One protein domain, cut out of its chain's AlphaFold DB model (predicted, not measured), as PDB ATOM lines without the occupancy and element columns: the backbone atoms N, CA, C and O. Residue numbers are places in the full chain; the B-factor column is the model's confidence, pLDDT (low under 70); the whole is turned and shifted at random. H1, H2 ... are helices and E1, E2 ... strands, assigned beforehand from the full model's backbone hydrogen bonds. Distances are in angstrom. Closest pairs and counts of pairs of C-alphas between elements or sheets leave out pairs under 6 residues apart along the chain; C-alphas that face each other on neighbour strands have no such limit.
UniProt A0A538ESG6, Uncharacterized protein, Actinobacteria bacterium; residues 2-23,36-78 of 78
ATOM      1  N   LEU A   2     -23.593  24.111 -65.602       65.50
ATOM      2  CA  LEU A   2     -23.461  22.636 -65.491       65.50
ATOM      3  C   LEU A   2     -22.048  22.115 -65.148       65.50
ATOM      4  O   LEU A   2     -21.916  21.168 -64.375       65.50
ATOM      5  N   GLY A   3     -20.983  22.729 -65.676       69.62
ATOM      6  CA  GLY A   3     -19.610  22.222 -65.491       69.62
ATOM      7  C   GLY A   3     -19.140  22.191 -64.031       69.62
ATOM      8  O   GLY A   3     -18.450  21.268 -63.606       69.62
ATOM      9  N   ARG A   4     -19.583  23.156 -63.213       69.69
ATOM     10  CA  ARG A   4     -19.255  23.204 -61.778       69.69
ATOM     11  C   ARG A   4     -19.955  22.095 -60.984       69.69
ATOM     12  O   ARG A   4     -19.413  21.631 -59.984       69.69
ATOM     13  N   TRP A   5     -21.130  21.654 -61.436       69.12
ATOM     14  CA  TRP A   5     -21.872  20.548 -60.832       69.12
ATOM     15  C   TRP A   5     -21.253  19.189 -61.184       69.12
ATOM     16  O   TRP A   5     -21.020  18.385 -60.284       69.12
ATOM     17  N   LEU A   6     -20.889  18.976 -62.454       74.75
ATOM     18  CA  LEU A   6     -20.175  17.774 -62.907       74.75
ATOM     19  C   LEU A   6     -18.851  17.590 -62.156       74.75
ATOM     20  O   LEU A   6     -18.644  16.559 -61.521       74.75
ATOM     21  N   ARG A   7     -18.024  18.641 -62.088       72.31
ATOM     22  CA  ARG A   7     -16.761  18.620 -61.334       72.31
ATOM     23  C   ARG A   7     -16.970  18.343 -59.837       72.31
ATOM     24  O   ARG A   7     -16.163  17.666 -59.209       72.31
ATOM     25  N   ARG A   8     -18.052  18.851 -59.233       69.50
ATOM     26  CA  ARG A   8     -18.394  18.559 -57.826       69.50
ATOM     27  C   ARG A   8     -18.788  17.089 -57.636       69.50
ATOM     28  O   ARG A   8     -18.439  16.501 -56.615       69.50
ATOM     29  N   ARG A   9     -19.494  16.494 -58.601       70.94
ATOM     30  CA  ARG A   9     -19.871  15.074 -58.589       70.94
ATOM     31  C   ARG A   9     -18.653  14.160 -58.746       70.94
ATOM     32  O   ARG A   9     -18.575  13.162 -58.040       70.94
ATOM     33  N   GLU A  10     -17.709  14.518 -59.611       68.50
ATOM     34  CA  GLU A  10     -16.438  13.798 -59.775       68.50
ATOM     35  C   GLU A  10     -15.612  13.804 -58.488       68.50
ATOM     36  O   GLU A  10     -15.225  12.741 -58.020       68.50
ATOM     37  N   LYS A  11     -15.446  14.965 -57.841       68.56
ATOM     38  CA  LYS A  11     -14.732  15.064 -56.555       68.56
ATOM     39  C   LYS A  11     -15.340  14.183 -55.460       68.56
ATOM     40  O   LYS A  11     -14.623  13.485 -54.761       68.56
ATOM     41  N   ARG A  12     -16.674  14.162 -55.347       69.94
ATOM     42  CA  ARG A  12     -17.373  13.274 -54.398       69.94
ATOM     43  C   ARG A  12     -17.215  11.791 -54.736       69.94
ATOM     44  O   ARG A  12     -17.382  10.956 -53.859       69.94
ATOM     45  N   ARG A  13     -16.977  11.453 -56.004       67.88
ATOM     46  CA  ARG A  13     -16.711  10.075 -56.426       67.88
ATOM     47  C   ARG A  13     -15.280   9.667 -56.091       67.88
ATOM     48  O   ARG A  13     -15.106   8.566 -55.593       67.88
ATOM     49  N   ALA A  14     -14.315  10.554 -56.321       65.00
ATOM     50  CA  ALA A  14     -12.912  10.342 -55.971       65.00
ATOM     51  C   ALA A  14     -12.741  10.099 -54.462       65.00
ATOM     52  O   ALA A  14     -12.206   9.068 -54.077       65.00
ATOM     53  N   ALA A  15     -13.379  10.919 -53.620       69.31
ATOM     54  CA  ALA A  15     -13.400  10.722 -52.167       69.31
ATOM     55  C   ALA A  15     -13.912   9.329 -51.728       69.31
ATOM     56  O   ALA A  15     -13.459   8.780 -50.734       69.31
ATOM     57  N   LYS A  16     -14.829   8.710 -52.489       72.31
ATOM     58  CA  LYS A  16     -15.317   7.338 -52.225       72.31
ATOM     59  C   LYS A  16     -14.335   6.238 -52.613       72.31
ATOM     60  O   LYS A  16     -14.549   5.096 -52.226       72.31
ATOM     61  N   GLN A  17     -13.331   6.558 -53.419       76.44
ATOM     62  CA  GLN A  17     -12.355   5.610 -53.953       76.44
ATOM     63  C   GLN A  17     -10.989   5.719 -53.263       76.44
ATOM     64  O   GLN A  17     -10.204   4.785 -53.358       76.44
ATOM     65  N   GLU A  18     -10.717   6.822 -52.565       74.62
ATOM     66  CA  GLU A  18      -9.422   7.119 -51.937       74.62
ATOM     67  C   GLU A  18      -9.197   6.405 -50.592       74.62
ATOM     68  O   GLU A  18      -8.081   6.395 -50.087       74.62
ATOM     69  N   GLY A  19     -10.227   5.768 -50.025       75.81
ATOM     70  CA  GLY A  19     -10.104   4.982 -48.792       75.81
ATOM     71  C   GLY A  19      -9.959   5.806 -47.509       75.81
ATOM     72  O   GLY A  19      -9.875   5.209 -46.443       75.81
ATOM     73  N   ASP A  20      -9.974   7.141 -47.594       84.69
ATOM     74  CA  ASP A  20     -10.003   8.044 -46.440       84.69
ATOM     75  C   ASP A  20     -11.429   8.131 -45.850       84.69
ATOM     76  O   ASP A  20     -12.331   8.682 -46.497       84.69
ATOM     77  N   PRO A  21     -11.666   7.627 -44.623       83.69
ATOM     78  CA  PRO A  21     -12.975   7.705 -43.984       83.69
ATOM     79  C   PRO A  21     -13.428   9.146 -43.706       83.69
ATOM     80  O   PRO A  21     -14.629   9.418 -43.737       83.69
ATOM     81  N   GLN A  22     -12.498  10.083 -43.482       86.31
ATOM     82  CA  GLN A  22     -12.820  11.486 -43.193       86.31
ATOM     83  C   GLN A  22     -13.432  12.184 -44.406       86.31
ATOM     84  O   GLN A  22     -14.392  12.945 -44.280       86.31
ATOM     85  N   ALA A  23     -12.952  11.860 -45.607       85.19
ATOM     86  CA  ALA A  23     -13.518  12.362 -46.857       85.19
ATOM     87  C   ALA A  23     -14.985  11.927 -47.078       85.19
ATOM     88  O   ALA A  23     -15.690  12.504 -47.917       85.19
ATOM     89  N   SER A  36     -14.859   6.995 -33.963       90.31
ATOM     90  CA  SER A  36     -13.643   7.560 -33.377       90.31
ATOM     91  C   SER A  36     -12.379   6.855 -33.880       90.31
ATOM     92  O   SER A  36     -12.388   5.681 -34.258       90.31
ATOM     93  N   ASP A  37     -11.275   7.601 -33.958       89.62
ATOM     94  CA  ASP A  37      -9.999   7.066 -34.450       89.62
ATOM     95  C   ASP A  37      -9.475   5.931 -33.568       89.62
ATOM     96  O   ASP A  37      -9.088   4.884 -34.082       89.62
ATOM     97  N   GLU A  38      -9.586   6.104 -32.252       90.56
ATOM     98  CA  GLU A  38      -9.220   5.101 -31.256       90.56
ATOM     99  C   GLU A  38     -10.010   3.802 -31.442       90.56
ATOM    100  O   GLU A  38      -9.410   2.745 -31.627       90.56
ATOM    101  N   TYR A  39     -11.344   3.881 -31.517       90.94
ATOM    102  CA  TYR A  39     -12.173   2.699 -31.741       90.94
ATOM    103  C   TYR A  39     -11.874   2.024 -33.083       90.94
ATOM    104  O   TYR A  39     -11.902   0.810 -33.180       90.94
ATOM    105  N   ARG A  40     -11.560   2.761 -34.154       88.00
ATOM    106  CA  ARG A  40     -11.262   2.132 -35.458       88.00
ATOM    107  C   ARG A  40      -9.969   1.317 -35.464       88.00
ATOM    108  O   ARG A  40      -9.822   0.441 -36.319       88.00
ATOM    109  N   HIS A  41      -9.035   1.638 -34.575       86.31
ATOM    110  CA  HIS A  41      -7.680   1.093 -34.587       86.31
ATOM    111  C   HIS A  41      -7.342   0.222 -33.372       86.31
ATOM    112  O   HIS A  41      -6.288  -0.414 -33.385       86.31
ATOM    113  N   SER A  42      -8.209   0.151 -32.361       88.94
ATOM    114  CA  SER A  42      -8.008  -0.691 -31.177       88.94
ATOM    115  C   SER A  42      -8.080  -2.192 -31.495       88.94
ATOM    116  O   SER A  42      -8.804  -2.599 -32.413       88.94
ATOM    117  N   ASP A  43      -7.403  -3.031 -30.702       86.25
ATOM    118  CA  ASP A  43      -7.581  -4.487 -30.781       86.25
ATOM    119  C   ASP A  43      -9.010  -4.851 -30.327       86.25
ATOM    120  O   ASP A  43      -9.536  -4.240 -29.392       86.25
ATOM    121  N   PRO A  44      -9.668  -5.857 -30.932       87.50
ATOM    122  CA  PRO A  44     -10.985  -6.323 -30.497       87.50
ATOM    123  C   PRO A  44     -11.060  -6.726 -29.013       87.50
ATOM    124  O   PRO A  44     -12.155  -6.817 -28.456       87.50
ATOM    125  N   ARG A  45      -9.918  -7.025 -28.376       86.81
ATOM    126  CA  ARG A  45      -9.807  -7.380 -26.954       86.81
ATOM    127  C   ARG A  45      -9.573  -6.178 -26.040       86.81
ATOM    128  O   ARG A  45      -9.698  -6.338 -24.826       86.81
ATOM    129  N   ASP A  46      -9.238  -5.018 -26.594       89.69
ATOM    130  CA  ASP A  46      -9.031  -3.797 -25.821       89.69
ATOM    131  C   ASP A  46     -10.374  -3.182 -25.411       89.69
ATOM    132  O   ASP A  46     -11.404  -3.393 -26.056       89.69
ATOM    133  N   LEU A  47     -10.362  -2.410 -24.322       93.56
ATOM    134  CA  LEU A  47     -11.490  -1.574 -23.914       93.56
ATOM    135  C   LEU A  47     -11.275  -0.153 -24.432       93.56
ATOM    136  O   LEU A  47     -10.208   0.419 -24.221       93.56
ATOM    137  N   VAL A  48     -12.304   0.413 -25.054       94.25
ATOM    138  CA  VAL A  48     -12.333   1.784 -25.573       94.25
ATOM    139  C   VAL A  48     -13.528   2.509 -24.969       94.25
ATOM    140  O   VAL A  48     -14.623   1.948 -24.895       94.25
ATOM    141  N   GLU A  49     -13.330   3.748 -24.536       95.06
ATOM    142  CA  GLU A  49     -14.409   4.631 -24.095       95.06
ATOM    143  C   GLU A  49     -14.697   5.661 -25.187       95.06
ATOM    144  O   GLU A  49     -13.816   6.427 -25.566       95.06
ATOM    145  N   ASP A  50     -15.931   5.690 -25.687       91.62
ATOM    146  CA  ASP A  50     -16.375   6.675 -26.673       91.62
ATOM    147  C   ASP A  50     -17.723   7.257 -26.251       91.62
ATOM    148  O   ASP A  50     -18.620   6.528 -25.830       91.62
ATOM    149  N   GLU A  51     -17.846   8.583 -26.300       90.12
ATOM    150  CA  GLU A  51     -19.037   9.328 -25.853       90.12
ATOM    151  C   GLU A  51     -19.557   8.928 -24.445       90.12
ATOM    152  O   GLU A  51     -20.754   8.987 -24.159       90.12
ATOM    153  N   GLY A  52     -18.654   8.528 -23.538       94.56
ATOM    154  CA  GLY A  52     -18.983   8.076 -22.177       94.56
ATOM    155  C   GLY A  52     -19.493   6.632 -22.087       94.56
ATOM    156  O   GLY A  52     -20.001   6.217 -21.041       94.56
ATOM    157  N   VAL A  53     -19.379   5.859 -23.169       93.75
ATOM    158  CA  VAL A  53     -19.729   4.439 -23.236       93.75
ATOM    159  C   VAL A  53     -18.458   3.612 -23.386       93.75
ATOM    160  O   VAL A  53     -17.710   3.770 -24.346       93.75
ATOM    161  N   VAL A  54     -18.239   2.682 -22.456       95.88
ATOM    162  CA  VAL A  54     -17.120   1.734 -22.525       95.88
ATOM    163  C   VAL A  54     -17.540   0.503 -23.324       95.88
ATOM    164  O   VAL A  54     -18.534  -0.152 -23.003       95.88
ATOM    165  N   MET A  55     -16.766   0.181 -24.356       94.19
ATOM    166  CA  MET A  55     -17.003  -0.917 -25.291       94.19
ATOM    167  C   MET A  55     -15.717  -1.726 -25.481       94.19
ATOM    168  O   MET A  55     -14.620  -1.220 -25.262       94.19
ATOM    169  N   SER A  56     -15.832  -2.985 -25.908       91.69
ATOM    170  CA  SER A  56     -14.679  -3.663 -26.511       91.69
ATOM    171  C   SER A  56     -14.340  -3.003 -27.847       91.69
ATOM    172  O   SER A  56     -15.238  -2.451 -28.489       91.69
ATOM    173  N   GLY A  57     -13.097  -3.134 -28.301       90.50
ATOM    174  CA  GLY A  57     -12.687  -2.729 -29.641       90.50
ATOM    175  C   GLY A  57     -13.541  -3.350 -30.766       90.50
ATOM    176  O   GLY A  57     -14.380  -4.234 -30.535       90.50
ATOM    177  N   PRO A  58     -13.358  -2.887 -32.012       89.88
ATOM    178  CA  PRO A  58     -14.195  -3.239 -33.145       89.88
ATOM    179  C   PRO A  58     -14.081  -4.736 -33.434       89.88
ATOM    180  O   PRO A  58     -12.989  -5.290 -33.522       89.88
ATOM    181  N   ALA A  59     -15.221  -5.406 -33.596       77.25
ATOM    182  CA  ALA A  59     -15.252  -6.845 -33.836       77.25
ATOM    183  C   ALA A  59     -14.616  -7.233 -35.188       77.25
ATOM    184  O   ALA A  59     -14.722  -6.520 -36.186       77.25
ATOM    185  N   GLY A  60     -14.005  -8.418 -35.233       71.81
ATOM    186  CA  GLY A  60     -13.316  -8.970 -36.398       71.81
ATOM    187  C   GLY A  60     -12.408 -10.129 -35.988       71.81
ATOM    188  O   GLY A  60     -12.329 -10.468 -34.807       71.81
ATOM    189  N   ALA A  61     -11.721 -10.753 -36.949       66.62
ATOM    190  CA  ALA A  61     -10.588 -11.602 -36.589       66.62
ATOM    191  C   ALA A  61      -9.544 -10.706 -35.904       66.62
ATOM    192  O   ALA A  61      -9.213  -9.670 -36.493       66.62
ATOM    193  N   PRO A  62      -9.053 -11.059 -34.700       64.31
ATOM    194  CA  PRO A  62      -7.996 -10.299 -34.057       64.31
ATOM    195  C   PRO A  62      -6.858 -10.074 -35.039       64.31
ATOM    196  O   PRO A  62      -6.473 -10.997 -35.763       64.31
ATOM    197  N   GLN A  63      -6.366  -8.844 -35.103       66.12
ATOM    198  CA  GLN A  63      -5.197  -8.512 -35.887       66.12
ATOM    199  C   GLN A  63      -4.038  -9.262 -35.229       66.12
ATOM    200  O   GLN A  63      -3.506  -8.855 -34.201       66.12
ATOM    201  N   GLU A  64      -3.699 -10.430 -35.779       68.50
ATOM    202  CA  GLU A  64      -2.402 -11.058 -35.540       68.50
ATOM    203  C   GLU A  64      -1.348  -9.957 -35.741       68.50
ATOM    204  O   GLU A  64      -1.554  -9.096 -36.593       68.50
ATOM    205  N   GLY A  65      -0.268  -9.922 -34.950       69.94
ATOM    206  CA  GLY A  65       0.745  -8.842 -34.964       69.94
ATOM    207  C   GLY A  65       1.514  -8.665 -36.287       69.94
ATOM    208  O   GLY A  65       2.584  -8.069 -36.309       69.94
ATOM    209  N   GLU A  66       0.973  -9.223 -37.360       76.19
ATOM    210  CA  GLU A  66       1.322  -9.107 -38.757       76.19
ATOM    211  C   GLU A  66       0.547  -7.934 -39.378       76.19
ATOM    212  O   GLU A  66      -0.659  -7.740 -39.189       76.19
ATOM    213  N   SER A  67       1.232  -7.157 -40.199       75.19
ATOM    214  CA  SER A  67       0.591  -6.229 -41.115       75.19
ATOM    215  C   SER A  67      -0.331  -6.966 -42.094       75.19
ATOM    216  O   SER A  67      -0.214  -8.163 -42.371       75.19
ATOM    217  N   PHE A  68      -1.249  -6.215 -42.701       71.25
ATOM    218  CA  PHE A  68      -2.126  -6.734 -43.749       71.25
ATOM    219  C   PHE A  68      -1.368  -7.397 -44.912       71.25
ATOM    220  O   PHE A  68      -1.862  -8.364 -45.499       71.25
ATOM    221  N   GLU A  69      -0.195  -6.867 -45.265       78.94
ATOM    222  CA  GLU A  69       0.632  -7.401 -46.347       78.94
ATOM    223  C   GLU A  69       1.280  -8.730 -45.955       78.94
ATOM    224  O   GLU A  69       1.229  -9.673 -46.745       78.94
ATOM    225  N   GLU A  70       1.792  -8.830 -44.725       83.75
ATOM    226  CA  GLU A  70       2.382 -10.053 -44.167       83.75
ATOM    227  C   GLU A  70       1.351 -11.184 -44.089       83.75
ATOM    228  O   GLU A  70       1.577 -12.261 -44.648       83.75
ATOM    229  N   ARG A  71       0.161 -10.912 -43.538       80.31
ATOM    230  CA  ARG A  71      -0.924 -11.905 -43.472       80.31
ATOM    231  C   ARG A  71      -1.340 -12.390 -44.861       80.31
ATOM    232  O   ARG A  71      -1.529 -13.580 -45.101       80.31
ATOM    233  N   ARG A  72      -1.476 -11.459 -45.812       82.12
ATOM    234  CA  ARG A  72      -1.845 -11.777 -47.199       82.12
ATOM    235  C   ARG A  72      -0.783 -12.635 -47.892       82.12
ATOM    236  O   ARG A  72      -1.154 -13.445 -48.738       82.12
ATOM    237  N   ALA A  73       0.501 -12.418 -47.611       88.19
ATOM    238  CA  ALA A  73       1.577 -13.235 -48.162       88.19
ATOM    239  C   ALA A  73       1.495 -14.667 -47.614       88.19
ATOM    240  O   ALA A  73       1.412 -15.605 -48.405       88.19
ATOM    241  N   ARG A  74       1.374 -14.814 -46.287       86.00
ATOM    242  CA  ARG A  74       1.208 -16.104 -45.597       86.00
ATOM    243  C   ARG A  74       0.060 -16.936 -46.173       86.00
ATOM    244  O   ARG A  74       0.257 -18.092 -46.527       86.00
ATOM    245  N   ASP A  75      -1.125 -16.342 -46.313       85.75
ATOM    246  CA  ASP A  75      -2.326 -17.043 -46.799       85.75
ATOM    247  C   ASP A  75      -2.245 -17.459 -48.281       85.75
ATOM    248  O   ASP A  75      -3.031 -18.288 -48.729       85.75
ATOM    249  N   ARG A  76      -1.343 -16.862 -49.072       89.50
ATOM    250  CA  ARG A  76      -1.152 -17.199 -50.495       89.50
ATOM    251  C   ARG A  76      -0.093 -18.267 -50.734       89.50
ATOM    252  O   ARG A  76      -0.066 -18.839 -51.821       89.50
ATOM    253  N   GLU A  77       0.804 -18.468 -49.777       83.44
ATOM    254  CA  GLU A  77       1.867 -19.473 -49.849       83.44
ATOM    255  C   GLU A  77       1.405 -20.861 -49.374       83.44
ATOM    256  O   GLU A  77       2.137 -21.835 -49.552       83.44
ATOM    257  N   HIS A  78       0.196 -20.959 -48.813       57.38
ATOM    258  CA  HIS A  78      -0.400 -22.179 -48.268       57.38
ATOM    259  C   HIS A  78      -1.583 -22.691 -49.106       57.38
ATOM    260  O   HIS A  78      -1.879 -23.908 -48.999       57.38
TER     261      HIS A  78
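This is residues 2 to 23 and 36 to 78 of the 78 residues of an uncharacterized protein of Actinobacteria bacterium (UniProt A0A538ESG6). Three pieces lie spread out in a flat, extended model with no shared core: a lone helix, H1, sticking out on one side with residues 2 to 11 free of the rest; a small two-stranded hairpin, E1 and E2, with the short helix H2 beside E1; and a third helix, H3, set off from the hairpin by a long link. No helix touches another. The printed part has 65 residues with three named helices and two named strands, in the order H1, H2, E1, E2, H3, and its class is mixed, helices and strands. The sheet has the order E1 - E2 and is antiparallel. The whole is extended, with a radius of gyration of the C-alphas of 18.2 A and spans of 50 by 44 by 12 A.

H1, residues 2 to 15, is apart from H2, residues 37 to 41, and from H3, residues 68 to 77. H1 is also apart from the strands E1, residues 47 to 50, and E2, residues 53 to 56. Residues 16 to 22, after H1, stand free. H2 and E1 have 3 pairs of C-alphas within 8 A, the closest being those of Tyr 39 and Val 48, 6.2 A apart. H2 and E2 are apart. E1 and E2 form a hairpin of antiparallel neighbours, with 146 degrees between their directions. C-alphas 49 and 54 face each other at 4.3 A. N 48 and O 55 are within hydrogen-bond range at 2.8 A, and N 50 and O 53 at 2.9 A. H3 is apart from H2 and from E1. In H1, H2 and H3 every O i to N i+4 pair is within hydrogen-bond range.

H1 begins at C-alpha 2, at (-23.461, 22.636, -65.491), and measures 20.5 A from first to last C-alpha. H2 measures 6.4 A. E1 measures 10.0 A from C-alpha 47, at (-11.490, -1.574, -23.914), and E2 measures 10.1 A. H3 measures 14.7 A and ends at C-alpha 77, at (1.867, -19.473, -49.849).

The C-alphas farthest apart are those of Leu 2 and His 78, 53.3 A; His 78 is the chain's last residue. Residues 24 to 35 are not printed, and C-alphas 23 and 36 are 14.3 A apart across this cut, which lies in the link from H1 to H2. The links from H2 to E1 and from E1 to E2 are tight, while that from E2 to H3, 11 residues, is long. The mean pLDDT of the printed part is 80.3, and 17 residues are under 70: residues 2 to 5, 8, 10 to 15, 61 to 65 and 78.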